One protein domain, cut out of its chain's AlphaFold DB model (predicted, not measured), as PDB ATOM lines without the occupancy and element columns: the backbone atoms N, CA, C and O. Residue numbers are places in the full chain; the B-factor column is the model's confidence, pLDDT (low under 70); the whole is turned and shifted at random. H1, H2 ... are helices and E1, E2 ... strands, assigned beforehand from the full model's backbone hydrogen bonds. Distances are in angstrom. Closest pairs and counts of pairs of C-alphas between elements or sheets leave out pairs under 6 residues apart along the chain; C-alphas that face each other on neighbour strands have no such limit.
ATOM      1  N   ALA A  14      -5.976 -54.005  34.817       87.94
ATOM      2  CA  ALA A  14      -4.529 -53.869  34.681       87.94
ATOM      3  C   ALA A  14      -4.149 -52.696  33.761       87.94
ATOM      4  O   ALA A  14      -3.280 -51.891  34.107       87.94
ATOM      5  N   GLU A  15      -4.836 -52.554  32.627       88.81
ATOM      6  CA  GLU A  15      -4.644 -51.437  31.700       88.81
ATOM      7  C   GLU A  15      -5.065 -50.103  32.316       88.81
ATOM      8  O   GLU A  15      -4.322 -49.128  32.202       88.81
ATOM      9  N   ALA A  16      -6.196 -50.064  33.030       87.62
ATOM     10  CA  ALA A  16      -6.652 -48.880  33.754       87.62
ATOM     11  C   ALA A  16      -5.597 -48.402  34.763       87.62
ATOM     12  O   ALA A  16      -5.253 -47.222  34.789       87.62
ATOM     13  N   HIS A  17      -5.007 -49.320  35.535       87.38
ATOM     14  CA  HIS A  17      -3.898 -49.004  36.441       87.38
ATOM     15  C   HIS A  17      -2.652 -48.512  35.698       87.38
ATOM     16  O   HIS A  17      -1.985 -47.577  36.149       87.38
ATOM     17  N   GLY A  18      -2.317 -49.132  34.565       90.19
ATOM     18  CA  GLY A  18      -1.203 -48.707  33.721       90.19
ATOM     19  C   GLY A  18      -1.394 -47.287  33.184       90.19
ATOM     20  O   GLY A  18      -0.471 -46.477  33.234       90.19
ATOM     21  N   LEU A  19      -2.594 -46.956  32.705       87.62
ATOM     22  CA  LEU A  19      -2.958 -45.610  32.259       87.62
ATOM     23  C   LEU A  19      -2.959 -44.609  33.420       87.62
ATOM     24  O   LEU A  19      -2.406 -43.522  33.271       87.62
ATOM     25  N   ALA A  20      -3.499 -44.991  34.582       87.62
ATOM     26  CA  ALA A  20      -3.541 -44.134  35.763       87.62
ATOM     27  C   ALA A  20      -2.143 -43.699  36.198       87.62
ATOM     28  O   ALA A  20      -1.902 -42.505  36.371       87.62
ATOM     29  N   ARG A  21      -1.192 -44.638  36.269       88.75
ATOM     30  CA  ARG A  21       0.209 -44.318  36.571       88.75
ATOM     31  C   ARG A  21       0.856 -43.462  35.486       88.75
ATOM     32  O   ARG A  21       1.475 -42.455  35.810       88.75
ATOM     33  N   ARG A  22       0.701 -43.839  34.211       90.81
ATOM     34  CA  ARG A  22       1.329 -43.131  33.078       90.81
ATOM     35  C   ARG A  22       0.893 -41.673  32.962       90.81
ATOM     36  O   ARG A  22       1.704 -40.837  32.588       90.81
ATOM     37  N   HIS A  23      -0.365 -41.377  33.275       85.94
ATOM     38  CA  HIS A  23      -0.938 -40.039  33.114       85.94
ATOM     39  C   HIS A  23      -1.160 -39.298  34.438       85.94
ATOM     40  O   HIS A  23      -1.786 -38.241  34.441       85.94
ATOM     41  N   GLY A  24      -0.668 -39.836  35.561       85.50
ATOM     42  CA  GLY A  24      -0.817 -39.210  36.876       85.50
ATOM     43  C   GLY A  24      -2.277 -39.038  37.306       85.50
ATOM     44  O   GLY A  24      -2.621 -38.055  37.961       85.50
ATOM     45  N   ALA A  25      -3.158 -39.959  36.909       83.25
ATOM     46  CA  ALA A  25      -4.541 -39.915  37.351       83.25
ATOM     47  C   ALA A  25      -4.630 -40.257  38.838       83.25
ATOM     48  O   ALA A  25      -3.935 -41.134  39.345       83.25
ATOM     49  N   ALA A  26      -5.537 -39.580  39.530       82.19
ATOM     50  CA  ALA A  26      -5.681 -39.729  40.971       82.19
ATOM     51  C   ALA A  26      -6.461 -40.994  41.381       82.19
ATOM     52  O   ALA A  26      -6.516 -41.322  42.561       82.19
ATOM     53  N   GLY A  27      -7.077 -41.695  40.426       86.12
ATOM     54  CA  GLY A  27      -7.827 -42.919  40.676       86.12
ATOM     55  C   GLY A  27      -8.403 -43.522  39.400       86.12
ATOM     56  O   GLY A  27      -8.303 -42.949  38.310       86.12
ATOM     57  N   ILE A  28      -9.022 -44.685  39.564       89.50
ATOM     58  CA  ILE A  28      -9.720 -45.427  38.513       89.50
ATOM     59  C   ILE A  28     -11.204 -45.550  38.864       89.50
ATOM     60  O   ILE A  28     -11.644 -45.149  39.942       89.50
ATOM     61  N   GLY A  29     -11.987 -46.106  37.954       89.94
ATOM     62  CA  GLY A  29     -13.383 -46.403  38.212       89.94
ATOM     63  C   GLY A  29     -13.950 -47.383  37.206       89.94
ATOM     64  O   GLY A  29     -13.240 -47.867  36.323       89.94
ATOM     65  N   ILE A  30     -15.228 -47.676  37.381       87.81
ATOM     66  CA  ILE A  30     -15.988 -48.618  36.570       87.81
ATOM     67  C   ILE A  30     -17.041 -47.831  35.798       87.81
ATOM     68  O   ILE A  30     -17.708 -46.956  36.349       87.81
ATOM     69  N   VAL A  31     -17.191 -48.152  34.517       86.25
ATOM     70  CA  VAL A  31     -18.315 -47.678  33.709       86.25
ATOM     71  C   VAL A  31     -19.466 -48.659  33.894       86.25
ATOM     72  O   VAL A  31     -19.357 -49.826  33.524       86.25
ATOM     73  N   LEU A  32     -20.555 -48.186  34.484       86.56
ATOM     74  CA  LEU A  32     -21.811 -48.904  34.604       86.56
ATOM     75  C   LEU A  32     -22.592 -48.799  33.291       86.56
ATOM     76  O   LEU A  32     -22.706 -47.718  32.699       86.56
ATOM     77  N   ALA A  33     -23.157 -49.922  32.871       79.56
ATOM     78  CA  ALA A  33     -24.083 -50.026  31.753       79.56
ATOM     79  C   ALA A  33     -25.136 -51.103  32.047       79.56
ATOM     80  O   ALA A  33     -24.962 -51.935  32.941       79.56
ATOM     81  N   SER A  34     -26.237 -51.097  31.293       71.44
ATOM     82  CA  SER A  34     -27.397 -51.968  31.532       71.44
ATOM     83  C   SER A  34     -27.075 -53.468  31.541       71.44
ATOM     84  O   SER A  34     -27.775 -54.238  32.198       71.44
ATOM     85  N   ASP A  35     -26.022 -53.882  30.843       77.06
ATOM     86  CA  ASP A  35     -25.553 -55.262  30.697       77.06
ATOM     87  C   ASP A  35     -24.454 -55.663  31.697       77.06
ATOM     88  O   ASP A  35     -24.144 -56.844  31.820       77.06
ATOM     89  N   THR A  36     -23.897 -54.718  32.463       81.69
ATOM     90  CA  THR A  36     -22.819 -55.013  33.428       81.69
ATOM     91  C   THR A  36     -23.279 -55.834  34.631       81.69
ATOM     92  O   THR A  36     -22.450 -56.418  35.325       81.69
ATOM     93  N   GLY A  37     -24.587 -55.867  34.913       88.44
ATOM     94  CA  GLY A  37     -25.124 -56.528  36.102       88.44
ATOM     95  C   GLY A  37     -24.677 -55.870  37.409       88.44
ATOM     96  O   GLY A  37     -24.711 -56.521  38.452       88.44
ATOM     97  N   LEU A  38     -24.245 -54.606  37.361       91.69
ATOM     98  CA  LEU A  38     -23.742 -53.852  38.502       91.69
ATOM     99  C   LEU A  38     -24.538 -52.570  38.705       91.69
ATOM    100  O   LEU A  38     -24.916 -51.883  37.756       91.69
ATOM    101  N   SER A  39     -24.730 -52.228  39.972       94.31
ATOM    102  CA  SER A  39     -25.264 -50.945  40.403       94.31
ATOM    103  C   SER A  39     -24.537 -50.469  41.655       94.31
ATOM    104  O   SER A  39     -23.945 -51.262  42.390       94.31
ATOM    105  N   VAL A  40     -24.596 -49.169  41.925       96.19
ATOM    106  CA  VAL A  40     -23.971 -48.557  43.103       96.19
ATOM    107  C   VAL A  40     -24.976 -47.649  43.791       96.19
ATOM    108  O   VAL A  40     -25.668 -46.888  43.121       96.19
ATOM    109  N   LEU A  41     -25.057 -47.712  45.118       95.94
ATOM    110  CA  LEU A  41     -25.628 -46.622  45.906       95.94
ATOM    111  C   LEU A  41     -24.490 -45.686  46.309       95.94
ATOM    112  O   LEU A  41     -23.629 -46.074  47.097       95.94
ATOM    113  N   ASP A  42     -24.483 -44.481  45.754       95.94
ATOM    114  CA  ASP A  42     -23.612 -43.389  46.167       95.94
ATOM    115  C   ASP A  42     -24.318 -42.570  47.251       95.94
ATOM    116  O   ASP A  42     -25.401 -42.013  47.049       95.94
ATOM    117  N   LEU A  43     -23.747 -42.599  48.450       93.81
ATOM    118  CA  LEU A  43     -24.296 -41.986  49.648       93.81
ATOM    119  C   LEU A  43     -23.480 -40.733  49.974       93.81
ATOM    120  O   LEU A  43     -22.353 -40.828  50.469       93.81
ATOM    121  N   ASP A  44     -24.064 -39.565  49.716       86.12
ATOM    122  CA  ASP A  44     -23.414 -38.263  49.872       86.12
ATOM    123  C   ASP A  44     -23.122 -37.951  51.349       86.12
ATOM    124  O   ASP A  44     -23.946 -38.186  52.237       86.12
ATOM    125  N   ALA A  45     -21.957 -37.358  51.619       82.69
ATOM    126  CA  ALA A  45     -21.631 -36.833  52.941       82.69
ATOM    127  C   ALA A  45     -22.164 -35.393  53.135       82.69
ATOM    128  O   ALA A  45     -22.061 -34.580  52.214       82.69
ATOM    129  N   PRO A  46     -22.658 -35.032  54.339       89.25
ATOM    130  CA  PRO A  46     -22.879 -35.908  55.492       89.25
ATOM    131  C   PRO A  46     -24.048 -36.876  55.256       89.25
ATOM    132  O   PRO A  46     -25.086 -36.490  54.721       89.25
ATOM    133  N   LEU A  47     -23.893 -38.129  55.704       81.19
ATOM    134  CA  LEU A  47     -24.901 -39.168  55.480       81.19
ATOM    135  C   LEU A  47     -26.222 -38.807  56.167       81.19
ATOM    136  O   LEU A  47     -26.277 -38.671  57.394       81.19
ATOM    137  N   THR A  48     -27.300 -38.732  55.388       82.69
ATOM    138  CA  THR A  48     -28.663 -38.577  55.912       82.69
ATOM    139  C   THR A  48     -29.080 -39.803  56.731       82.69
ATOM    140  O   THR A  48     -28.514 -40.885  56.581       82.69
ATOM    141  N   LEU A  49     -30.108 -39.681  57.581       80.88
ATOM    142  CA  LEU A  49     -30.626 -40.825  58.350       80.88
ATOM    143  C   LEU A  49     -31.056 -41.991  57.443       80.88
ATOM    144  O   LEU A  49     -30.828 -43.150  57.785       80.88
ATOM    145  N   ALA A  50     -31.621 -41.682  56.273       80.50
ATOM    146  CA  ALA A  50     -31.989 -42.677  55.270       80.50
ATOM    147  C   ALA A  50     -30.754 -43.364  54.663       80.50
ATOM    148  O   ALA A  50     -30.725 -44.588  54.567       80.50
ATOM    149  N   ALA A  51     -29.708 -42.603  54.323       86.69
ATOM    150  CA  ALA A  51     -28.453 -43.163  53.825       86.69
ATOM    151  C   ALA A  51     -27.765 -44.045  54.882       86.69
ATOM    152  O   ALA A  51     -27.257 -45.118  54.566       86.69
ATOM    153  N   GLN A  52     -27.803 -43.637  56.154       89.00
ATOM    154  CA  GLN A  52     -27.290 -44.442  57.265       89.00
ATOM    155  C   GLN A  52     -28.088 -45.737  57.458       89.00
ATOM    156  O   GLN A  52     -27.490 -46.763  57.762       89.00
ATOM    157  N   ALA A  53     -29.414 -45.704  57.291       86.81
ATOM    158  CA  ALA A  53     -30.249 -46.904  57.345       86.81
ATOM    159  C   ALA A  53     -29.910 -47.871  56.207       86.81
ATOM    160  O   ALA A  53     -29.581 -49.019  56.477       86.81
ATOM    161  N   LEU A  54     -29.835 -47.386  54.961       90.12
ATOM    162  CA  LEU A  54     -29.402 -48.205  53.824       90.12
ATOM    163  C   LEU A  54     -28.020 -48.818  54.053       90.12
ATOM    164  O   LEU A  54     -27.829 -50.011  53.836       90.12
ATOM    165  N   LEU A  55     -27.066 -48.028  54.550       92.50
ATOM    166  CA  LEU A  55     -25.734 -48.527  54.866       92.50
ATOM    167  C   LEU A  55     -25.734 -49.530  56.028       92.50
ATOM    168  O   LEU A  55     -24.785 -50.291  56.149       92.50
ATOM    169  N   ARG A  56     -26.729 -49.575  56.912       91.12
ATOM    170  CA  ARG A  56     -26.814 -50.637  57.933       91.12
ATOM    171  C   ARG A  56     -27.493 -51.887  57.391       91.12
ATOM    172  O   ARG A  56     -26.978 -52.980  57.601       91.12
ATOM    173  N   ASP A  57     -28.598 -51.702  56.683       89.56
ATOM    174  CA  ASP A  57     -29.550 -52.769  56.387       89.56
ATOM    175  C   ASP A  57     -29.198 -53.515  55.092       89.56
ATOM    176  O   ASP A  57     -29.448 -54.714  54.970       89.56
ATOM    177  N   VAL A  58     -28.565 -52.830  54.133       91.62
ATOM    178  CA  VAL A  58     -28.124 -53.438  52.876       91.62
ATOM    179  C   VAL A  58     -26.708 -53.984  53.046       91.62
ATOM    180  O   VAL A  58     -25.731 -53.258  53.272       91.62
ATOM    181  N   THR A  59     -26.583 -55.304  52.947       91.31
ATOM    182  CA  THR A  59     -25.290 -55.991  52.977       91.31
ATOM    183  C   THR A  59     -24.538 -55.774  51.667       91.31
ATOM    184  O   THR A  59     -25.127 -55.458  50.639       91.31
ATOM    185  N   GLY A  60     -23.215 -55.918  51.701       93.06
ATOM    186  CA  GLY A  60     -22.374 -55.765  50.517       93.06
ATOM    187  C   GLY A  60     -21.111 -54.955  50.770       93.06
ATOM    188  O   GLY A  60     -20.939 -54.335  51.827       93.06
ATOM    189  N   TYR A  61     -20.230 -54.985  49.776       97.00
ATOM    190  CA  TYR A  61     -18.989 -54.236  49.739       97.00
ATOM    191  C   TYR A  61     -19.293 -52.741  49.723       97.00
ATOM    192  O   TYR A  61     -19.968 -52.242  48.820       97.00
ATOM    193  N   ALA A  62     -18.770 -52.038  50.724       97.38
ATOM    194  CA  ALA A  62     -18.852 -50.593  50.803       97.38
ATOM    195  C   ALA A  62     -17.464 -49.988  50.971       97.38
ATOM    196  O   ALA A  62     -16.621 -50.532  51.688       97.38
ATOM    197  N   GLU A  63     -17.250 -48.833  50.362       96.81
ATOM    198  CA  GLU A  63     -15.996 -48.089  50.425       96.81
ATOM    199  C   GLU A  63     -16.255 -46.593  50.551       96.81
ATOM    200  O   GLU A  63     -17.322 -46.097  50.191       96.81
ATOM    201  N   ARG A  64     -15.270 -45.853  51.061       96.00
ATOM    202  CA  ARG A  64     -15.347 -44.389  51.090       96.00
ATOM    203  C   ARG A  64     -15.268 -43.839  49.670       96.00
ATOM    204  O   ARG A  64     -14.348 -44.199  48.937       96.00
ATOM    205  N   SER A  65     -16.181 -42.946  49.301       92.88
ATOM    206  CA  SER A  65     -16.095 -42.230  48.027       92.88
ATOM    207  C   SER A  65     -15.066 -41.091  48.114       92.88
ATOM    208  O   SER A  65     -14.747 -40.625  49.214       92.88
ATOM    209  N   PRO A  66     -14.532 -40.593  46.981       84.62
ATOM    210  CA  PRO A  66     -13.585 -39.475  46.989       84.62
ATOM    211  C   PRO A  66     -14.143 -38.187  47.611       84.62
ATOM    212  O   PRO A  66     -13.379 -37.381  48.134       84.62
ATOM    213  N   GLY A  67     -15.467 -37.997  47.558       82.69
ATOM    214  CA  GLY A  67     -16.165 -36.851  48.149       82.69
ATOM    215  C   GLY A  67     -16.407 -36.966  49.658       82.69
ATOM    216  O   GLY A  67     -17.055 -36.098  50.233       82.69
ATOM    217  N   GLY A  68     -15.922 -38.032  50.305       86.06
ATOM    218  CA  GLY A  68     -16.126 -38.295  51.734       86.06
ATOM    219  C   GLY A  68     -17.410 -39.064  52.065       86.06
ATOM    220  O   GLY A  68     -17.630 -39.392  53.232       86.06
ATOM    221  N   GLY A  69     -18.227 -39.371  51.055       93.19
ATOM    222  CA  GLY A  69     -19.404 -40.231  51.148       93.19
ATOM    223  C   GLY A  69     -19.055 -41.721  51.147       93.19
ATOM    224  O   GLY A  69     -17.936 -42.128  51.481       93.19
ATOM    225  N   VAL A  70     -20.022 -42.554  50.767       96.56
ATOM    226  CA  VAL A  70     -19.875 -44.015  50.722       96.56
ATOM    227  C   VAL A  70     -20.459 -44.567  49.429       96.56
ATOM    228  O   VAL A  70     -21.617 -44.318  49.127       96.56
ATOM    229  N   HIS A  71     -19.692 -45.391  48.721       97.88
ATOM    230  CA  HIS A  71     -20.240 -46.263  47.687       97.88
ATOM    231  C   HIS A  71     -20.599 -47.608  48.305       97.88
ATOM    232  O   HIS A  71     -19.740 -48.239  48.920       97.88
ATOM    233  N   LEU A  72     -21.832 -48.070  48.111       97.12
ATOM    234  CA  LEU A  72     -22.248 -49.443  48.385       97.12
ATOM    235  C   LEU A  72     -22.511 -50.157  47.057       97.12
ATOM    236  O   LEU A  72     -23.397 -49.767  46.297       97.12
ATOM    237  N   TRP A  73     -21.726 -51.194  46.776       96.94
ATOM    238  CA  TRP A  73     -21.729 -51.898  45.496       96.94
ATOM    239  C   TRP A  73     -22.689 -53.088  45.505       96.94
ATOM    240  O   TRP A  73     -22.676 -53.915  46.422       96.94
ATOM    241  N   LEU A  74     -23.501 -53.188  44.454       96.38
ATOM    242  CA  LEU A  74     -24.608 -54.131  44.343       96.38
ATOM    243  C   LEU A  74     -24.546 -54.906  43.024       96.38
ATOM    244  O   LEU A  74     -24.272 -54.345  41.964       96.38
ATOM    245  N   GLY A  75     -24.869 -56.194  43.089       95.12
ATOM    246  CA  GLY A  75     -25.219 -57.007  41.935       95.12
ATOM    247  C   GLY A  75     -26.668 -56.759  41.513       95.12
ATOM    248  O   GLY A  75     -27.579 -56.729  42.346       95.12
ATOM    249  N   GLY A  76     -26.878 -56.595  40.212       90.06
ATOM    250  CA  GLY A  76     -28.152 -56.275  39.574       90.06
ATOM    251  C   GLY A  76     -28.072 -54.992  38.749       90.06
ATOM    252  O   GLY A  76     -27.341 -54.064  39.094       90.06
ATOM    253  N   SER A  77     -28.838 -54.932  37.659       86.00
ATOM    254  CA  SER A  77     -28.870 -53.778  36.753       86.00
ATOM    255  C   SER A  77     -30.025 -52.833  37.080       86.00
ATOM    256  O   SER A  77     -31.192 -53.227  37.070       86.00
ATOM    257  N   LEU A  78     -29.714 -51.555  37.295       85.19
ATOM    258  CA  LEU A  78     -30.697 -50.474  37.340       85.19
ATOM    259  C   LEU A  78     -30.987 -49.954  35.925       85.19
ATOM    260  O   LEU A  78     -30.081 -49.545  35.203       85.19
ATOM    261  N   SER A  79     -32.267 -49.894  35.544       77.06
ATOM    262  CA  SER A  79     -32.686 -49.392  34.224       77.06
ATOM    263  C   SER A  79     -32.383 -47.906  34.009       77.06
ATOM    264  O   SER A  79     -32.177 -47.467  32.880       77.06
ATOM    265  N   ARG A  80     -32.342 -47.122  35.091       79.62
ATOM    266  CA  ARG A  80     -31.990 -45.699  35.093       79.62
ATOM    267  C   ARG A  80     -31.396 -45.301  36.436       79.62
ATOM    268  O   ARG A  80     -31.804 -45.848  37.463       79.62
ATOM    269  N   ASN A  81     -30.525 -44.296  36.429       85.38
ATOM    270  CA  ASN A  81     -30.052 -43.683  37.666       85.38
ATOM    271  C   ASN A  81     -31.222 -42.997  38.393       85.38
ATOM    272  O   ASN A  81     -32.148 -42.482  37.756       85.38
ATOM    273  N   ARG A  82     -31.195 -42.994  39.725       85.62
ATOM    274  CA  ARG A  82     -32.198 -42.338  40.577       85.62
ATOM    275  C   ARG A  82     -31.483 -41.596  41.689       85.62
ATOM    276  O   ARG A  82     -30.534 -42.129  42.242       85.62
ATOM    277  N   ARG A  83     -31.961 -40.411  42.059       83.56
ATOM    278  CA  ARG A  83     -31.394 -39.642  43.168       83.56
ATOM    279  C   ARG A  83     -32.488 -39.151  44.094       83.56
ATOM    280  O   ARG A  83     -33.485 -38.602  43.634       83.56
ATOM    281  N   GLN A  84     -32.275 -39.317  45.390       77.25
ATOM    282  CA  GLN A  84     -33.171 -38.847  46.432       77.25
ATOM    283  C   GLN A  84     -32.372 -38.518  47.692       77.25
ATOM    284  O   GLN A  84     -31.718 -39.385  48.254       77.25
ATOM    285  N   ALA A  85     -32.451 -37.265  48.150       77.25
ATOM    286  CA  ALA A  85     -32.017 -36.837  49.487       77.25
ATOM    287  C   ALA A  85     -30.660 -37.416  49.969       77.25
ATOM    288  O   ALA A  85     -30.579 -38.041  51.028       77.25
ATOM    289  N   GLY A  86     -29.593 -37.202  49.190       76.94
ATOM    290  CA  GLY A  86     -28.235 -37.665  49.521       76.94
ATOM    291  C   GLY A  86     -27.964 -39.145  49.223       76.94
ATOM    292  O   GLY A  86     -26.955 -39.676  49.670       76.94
ATOM    293  N   ILE A  87     -28.861 -39.814  48.496       86.81
ATOM    294  CA  ILE A  87     -28.693 -41.178  47.986       86.81
ATOM    295  C   ILE A  87     -28.838 -41.128  46.468       86.81
ATOM    296  O   ILE A  87     -29.868 -40.679  45.957       86.81
ATOM    297  N   GLU A  88     -27.845 -41.612  45.737       91.50
ATOM    298  CA  GLU A  88     -27.902 -41.791  44.292       91.50
ATOM    299  C   GLU A  88     -27.715 -43.269  43.934       91.50
ATOM    300  O   GLU A  88     -26.676 -43.866  44.181       91.50
ATOM    301  N   ALA A  89     -28.744 -43.884  43.357       92.56
ATOM    302  CA  ALA A  89     -28.672 -45.220  42.788       92.56
ATOM    303  C   ALA A  89     -28.213 -45.115  41.332       92.56
ATOM    304  O   ALA A  89     -28.955 -44.634  40.471       92.56
ATOM    305  N   LEU A  90     -26.999 -45.573  41.060       91.81
ATOM    306  CA  LEU A  90     -26.332 -45.522  39.768       91.81
ATOM    307  C   LEU A  90     -26.378 -46.904  39.110       91.81
ATOM    308  O   LEU A  90     -25.930 -47.886  39.696       91.81
ATOM    309  N   GLY A  91     -26.908 -46.975  37.890       89.75
ATOM    310  CA  GLY A  91     -26.823 -48.139  36.994       89.75
ATOM    311  C   GLY A  91     -26.163 -47.817  35.650       89.75
ATOM    312  O   GLY A  91     -25.988 -48.696  34.813       89.75
ATOM    313  N   GLN A  92     -25.821 -46.547  35.416       87.00
ATOM    314  CA  GLN A  92     -25.197 -46.060  34.190       87.00
ATOM    315  C   GLN A  92     -24.158 -44.980  34.501       87.00
ATOM    316  O   GLN A  92     -24.356 -44.159  35.401       87.00
ATOM    317  N   GLY A  93     -23.105 -44.928  33.687       84.81
ATOM    318  CA  GLY A  93     -22.067 -43.901  33.761       84.81
ATOM    319  C   GLY A  93     -20.845 -44.339  34.562       84.81
ATOM    320  O   GLY A  93     -20.724 -45.487  34.967       84.81
ATOM    321  N   PHE A  94     -19.899 -43.427  34.745       86.44
ATOM    322  CA  PHE A  94     -18.629 -43.721  35.401       86.44
ATOM    323  C   PHE A  94     -18.721 -43.525  36.922       86.44
ATOM    324  O   PHE A  94     -19.137 -42.460  37.377       86.44
ATOM    325  N   VAL A  95     -18.267 -44.514  37.698       90.69
ATOM    326  CA  VAL A  95     -18.176 -44.458  39.166       90.69
ATOM    327  C   VAL A  95     -16.744 -44.736  39.602       90.69
ATOM    328  O   VAL A  95     -16.163 -45.759  39.238       90.69
ATOM    329  N   THR A  96     -16.156 -43.840  40.394       91.62
ATOM    330  CA  THR A  96     -14.805 -44.038  40.941       91.62
ATOM    331  C   THR A  96     -14.768 -45.212  41.910       91.62
ATOM    332  O   THR A  96     -15.641 -45.321  42.767       91.62
ATOM    333  N   VAL A  97     -13.710 -46.017  41.833       92.12
ATOM    334  CA  VAL A  97     -13.422 -47.085  42.796       92.12
ATOM    335  C   VAL A  97     -12.222 -46.661  43.628       92.12
ATOM    336  O   VAL A  97     -11.155 -46.384  43.075       92.12
ATOM    337  N   THR A  98     -12.383 -46.592  44.946       91.69
ATOM    338  CA  THR A  98     -11.303 -46.149  45.844       91.69
ATOM    339  C   THR A  98     -10.551 -47.306  46.485       91.69
ATOM    340  O   THR A  98      -9.395 -47.141  46.867       91.69
ATOM    341  N   GLY A  99     -11.190 -48.469  46.641       91.38
ATOM    342  CA  GLY A  99     -10.644 -49.586  47.411       91.38
ATOM    343  C   GLY A  99     -10.582 -49.319  48.921       91.38
ATOM    344  O   GLY A  99     -10.112 -50.173  49.675       91.38
ATOM    345  N   ALA A 100     -11.047 -48.151  49.385       94.00
ATOM    346  CA  ALA A 100     -11.029 -47.740  50.785       94.00
ATOM    347  C   ALA A 100     -12.205 -48.374  51.539       94.00
ATOM    348  O   ALA A 100     -13.140 -47.689  51.966       94.00
ATOM    349  N   ALA A 101     -12.163 -49.703  51.642       96.31
ATOM    350  CA  ALA A 101     -13.222 -50.524  52.207       96.31
ATOM    351  C   ALA A 101     -13.601 -50.072  53.625       96.31
ATOM    352  O   ALA A 101     -12.741 -49.811  54.473       96.31
ATOM    353  N   LEU A 102     -14.904 -50.011  53.900       94.31
ATOM    354  CA  LEU A 102     -15.408 -49.785  55.246       94.31
ATOM    355  C   LEU A 102     -15.224 -51.055  56.085       94.31
ATOM    356  O   LEU A 102     -15.695 -52.134  55.721       94.31
ATOM    357  N   GLY A 103     -14.538 -50.915  57.222       90.25
ATOM    358  CA  GLY A 103     -14.282 -52.014  58.151       90.25
ATOM    359  C   GLY A 103     -15.570 -52.685  58.638       90.25
ATOM    360  O   GLY A 103     -16.605 -52.038  58.784       90.25
ATOM    361  N   GLY A 104     -15.505 -53.997  58.871       87.00
ATOM    362  CA  GLY A 104     -16.661 -54.805  59.276       87.00
ATOM    363  C   GLY A 104     -17.564 -55.249  58.121       87.00
ATOM    364  O   GLY A 104     -18.506 -56.002  58.353       87.00
ATOM    365  N   ARG A 105     -17.271 -54.843  56.878       88.75
ATOM    366  CA  ARG A 105     -17.950 -55.345  55.676       88.75
ATOM    367  C   ARG A 105     -17.051 -56.290  54.885       88.75
ATOM    368  O   ARG A 105     -15.833 -56.127  54.839       88.75
ATOM    369  N   GLY A 106     -17.664 -57.294  54.263       87.19
ATOM    370  CA  GLY A 106     -16.983 -58.212  53.353       87.19
ATOM    371  C   GLY A 106     -16.683 -57.584  51.988       87.19
ATOM    372  O   GLY A 106     -17.013 -56.431  51.718       87.19
ATOM    373  N   ARG A 107     -16.077 -58.379  51.101       90.25
ATOM    374  CA  ARG A 107     -15.786 -58.000  49.702       90.25
ATOM    375  C   ARG A 107     -16.857 -58.442  48.700       90.25
ATOM    376  O   ARG A 107     -16.730 -58.157  47.517       90.25
ATOM    377  N   ALA A 108     -17.877 -59.164  49.158       94.50
ATOM    378  CA  ALA A 108     -18.985 -59.592  48.312       94.50
ATOM    379  C   ALA A 108     -19.895 -58.406  47.981       94.50
ATOM    380  O   ALA A 108     -20.113 -57.545  48.830       94.50
ATOM    381  N   LEU A 109     -20.442 -58.373  46.769       95.38
ATOM    382  CA  LEU A 109     -21.464 -57.397  46.397       95.38
ATOM    383  C   LEU A 109     -22.746 -57.636  47.198       95.38
ATOM    384  O   LEU A 109     -23.063 -58.773  47.552       95.38
ATOM    385  N   GLY A 110     -23.484 -56.561  47.461       94.19
ATOM    386  CA  GLY A 110     -24.874 -56.673  47.891       94.19
ATOM    387  C   GLY A 110     -25.782 -57.069  46.733       94.19
ATOM    388  O   GLY A 110     -25.326 -57.240  45.604       94.19
ATOM    389  N   THR A 111     -27.085 -57.144  46.982       94.00
ATOM    390  CA  THR A 111     -28.074 -57.440  45.935       94.00
ATOM    391  C   THR A 111     -28.995 -56.247  45.742       94.00
ATOM    392  O   THR A 111     -29.562 -55.745  46.711       94.00
ATOM    393  N   LEU A 112     -29.216 -55.823  44.497       89.62
ATOM    394  CA  LEU A 112     -30.116 -54.707  44.194       89.62
ATOM    395  C   LEU A 112     -31.533 -54.940  44.744       89.62
ATOM    396  O   LEU A 112     -32.136 -54.021  45.280       89.62
ATOM    397  N   GLY A 113     -32.026 -56.180  44.701       86.75
ATOM    398  CA  GLY A 113     -33.324 -56.558  45.274       86.75
ATOM    399  C   GLY A 113     -33.425 -56.460  46.803       86.75
ATOM    400  O   GLY A 113     -34.531 -56.492  47.325       86.75
ATOM    401  N   SER A 114     -32.305 -56.338  47.529       85.81
ATOM    402  CA  SER A 114     -32.325 -56.074  48.981       85.81
ATOM    403  C   SER A 114     -32.389 -54.590  49.328       85.81
ATOM    404  O   SER A 114     -32.587 -54.244  50.489       85.81
ATOM    405  N   VAL A 115     -32.226 -53.707  48.340       85.19
ATOM    406  CA  VAL A 115     -32.448 -52.277  48.536       85.19
ATOM    407  C   VAL A 115     -33.956 -52.076  48.633       85.19
ATOM    408  O   VAL A 115     -34.653 -52.397  47.667       85.19
TER     409      VAL A 115
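Overview. This is residues 14 to 115 of the 230 residues of the protein "DNA primase/helicase, phage-associated" of Deinococcus marmoris (UniProt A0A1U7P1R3). A twisted sheet of five strands, in the order E3, E4, E2, E6, E5, has helix H2 over one face, while a two-strand ribbon of E1 and E7 lies over its other face. H1 sits beyond the ribbon, at the far end of the longest axis, and the last stretch, residues 98 to 115, winds back to E4. The printed part has 102 residues, with two named helices and seven named strands along the chain as H1, E1, E2, H2, E3, E4, E5, E6, E7; under half of the residues are in them, and the class is mixed. Both sheets are antiparallel; the whole is compact, with a radius of gyration of the C-alphas of 13.5 A and spans of 40 by 28 by 25 A.

Arrangement. Start at E2, residues 38 to 43, and its antiparallel neighbour E4, residues 70 to 75: N 41 and O 72 are 2.9 A apart, within hydrogen-bond range. E3, residues 62 to 64, is an edge strand and forms a hairpin with E4, with N 63 and O 71 at 2.9 A. On the other side of E2 look for E6, residues 87 to 90, with N 42 and O 88 at 2.8 A, and then edge strand E5, residues 82 to 84, in a hairpin with E6, with N 84 and O 87 at 2.8 A. H2, residues 49 to 57, is on this sheet at a height over the sheet of 9.5 A; it is slantwise to E2, at 35 degrees on the local plane, and its closest C-alpha pair with E2 is Leu 43 and Ala 51, 6.0 A. E2, H2 and E3 make a split strand-helix-strand unit, two strands running the same way with E4 between them, and its crossover is right-handed. E1, residues 28 to 32, pairs antiparallel with E7, residues 93 to 97, with N 30 and O 95 at 2.8 A; the closest C-alphas of E1 and E2 are those of Leu 32 and Leu 38, 6.6 A. H1, residues 14 to 22, is not on the five-strand sheet; its closest C-alpha pair with E1 is Ala 16 and Ile 28, 6.6 A. In H1 and H2 every O i to N i+4 pair is within hydrogen-bond range.

Along the chain. Find C-alpha 38 at (-23.742, -53.852, 38.502); from there E2 runs 16.3 A to C-alpha 43. E4 spans 16.6 A, E1 13.2 A, H1 12.3 A and H2 12.2 A. E7 runs 12.9 A and ends with C-alpha 97 at (-13.422, -47.085, 42.796).

Size, cuts and confidence. The C-alphas farthest apart are those of Arg 22 and Leu 49, 40.8 A. The printed part has no cut, no link is long, and no printed residue is under 70 in pLDDT. Residues 110 to 111 pair in parallel with residues 74 to 75 of E4.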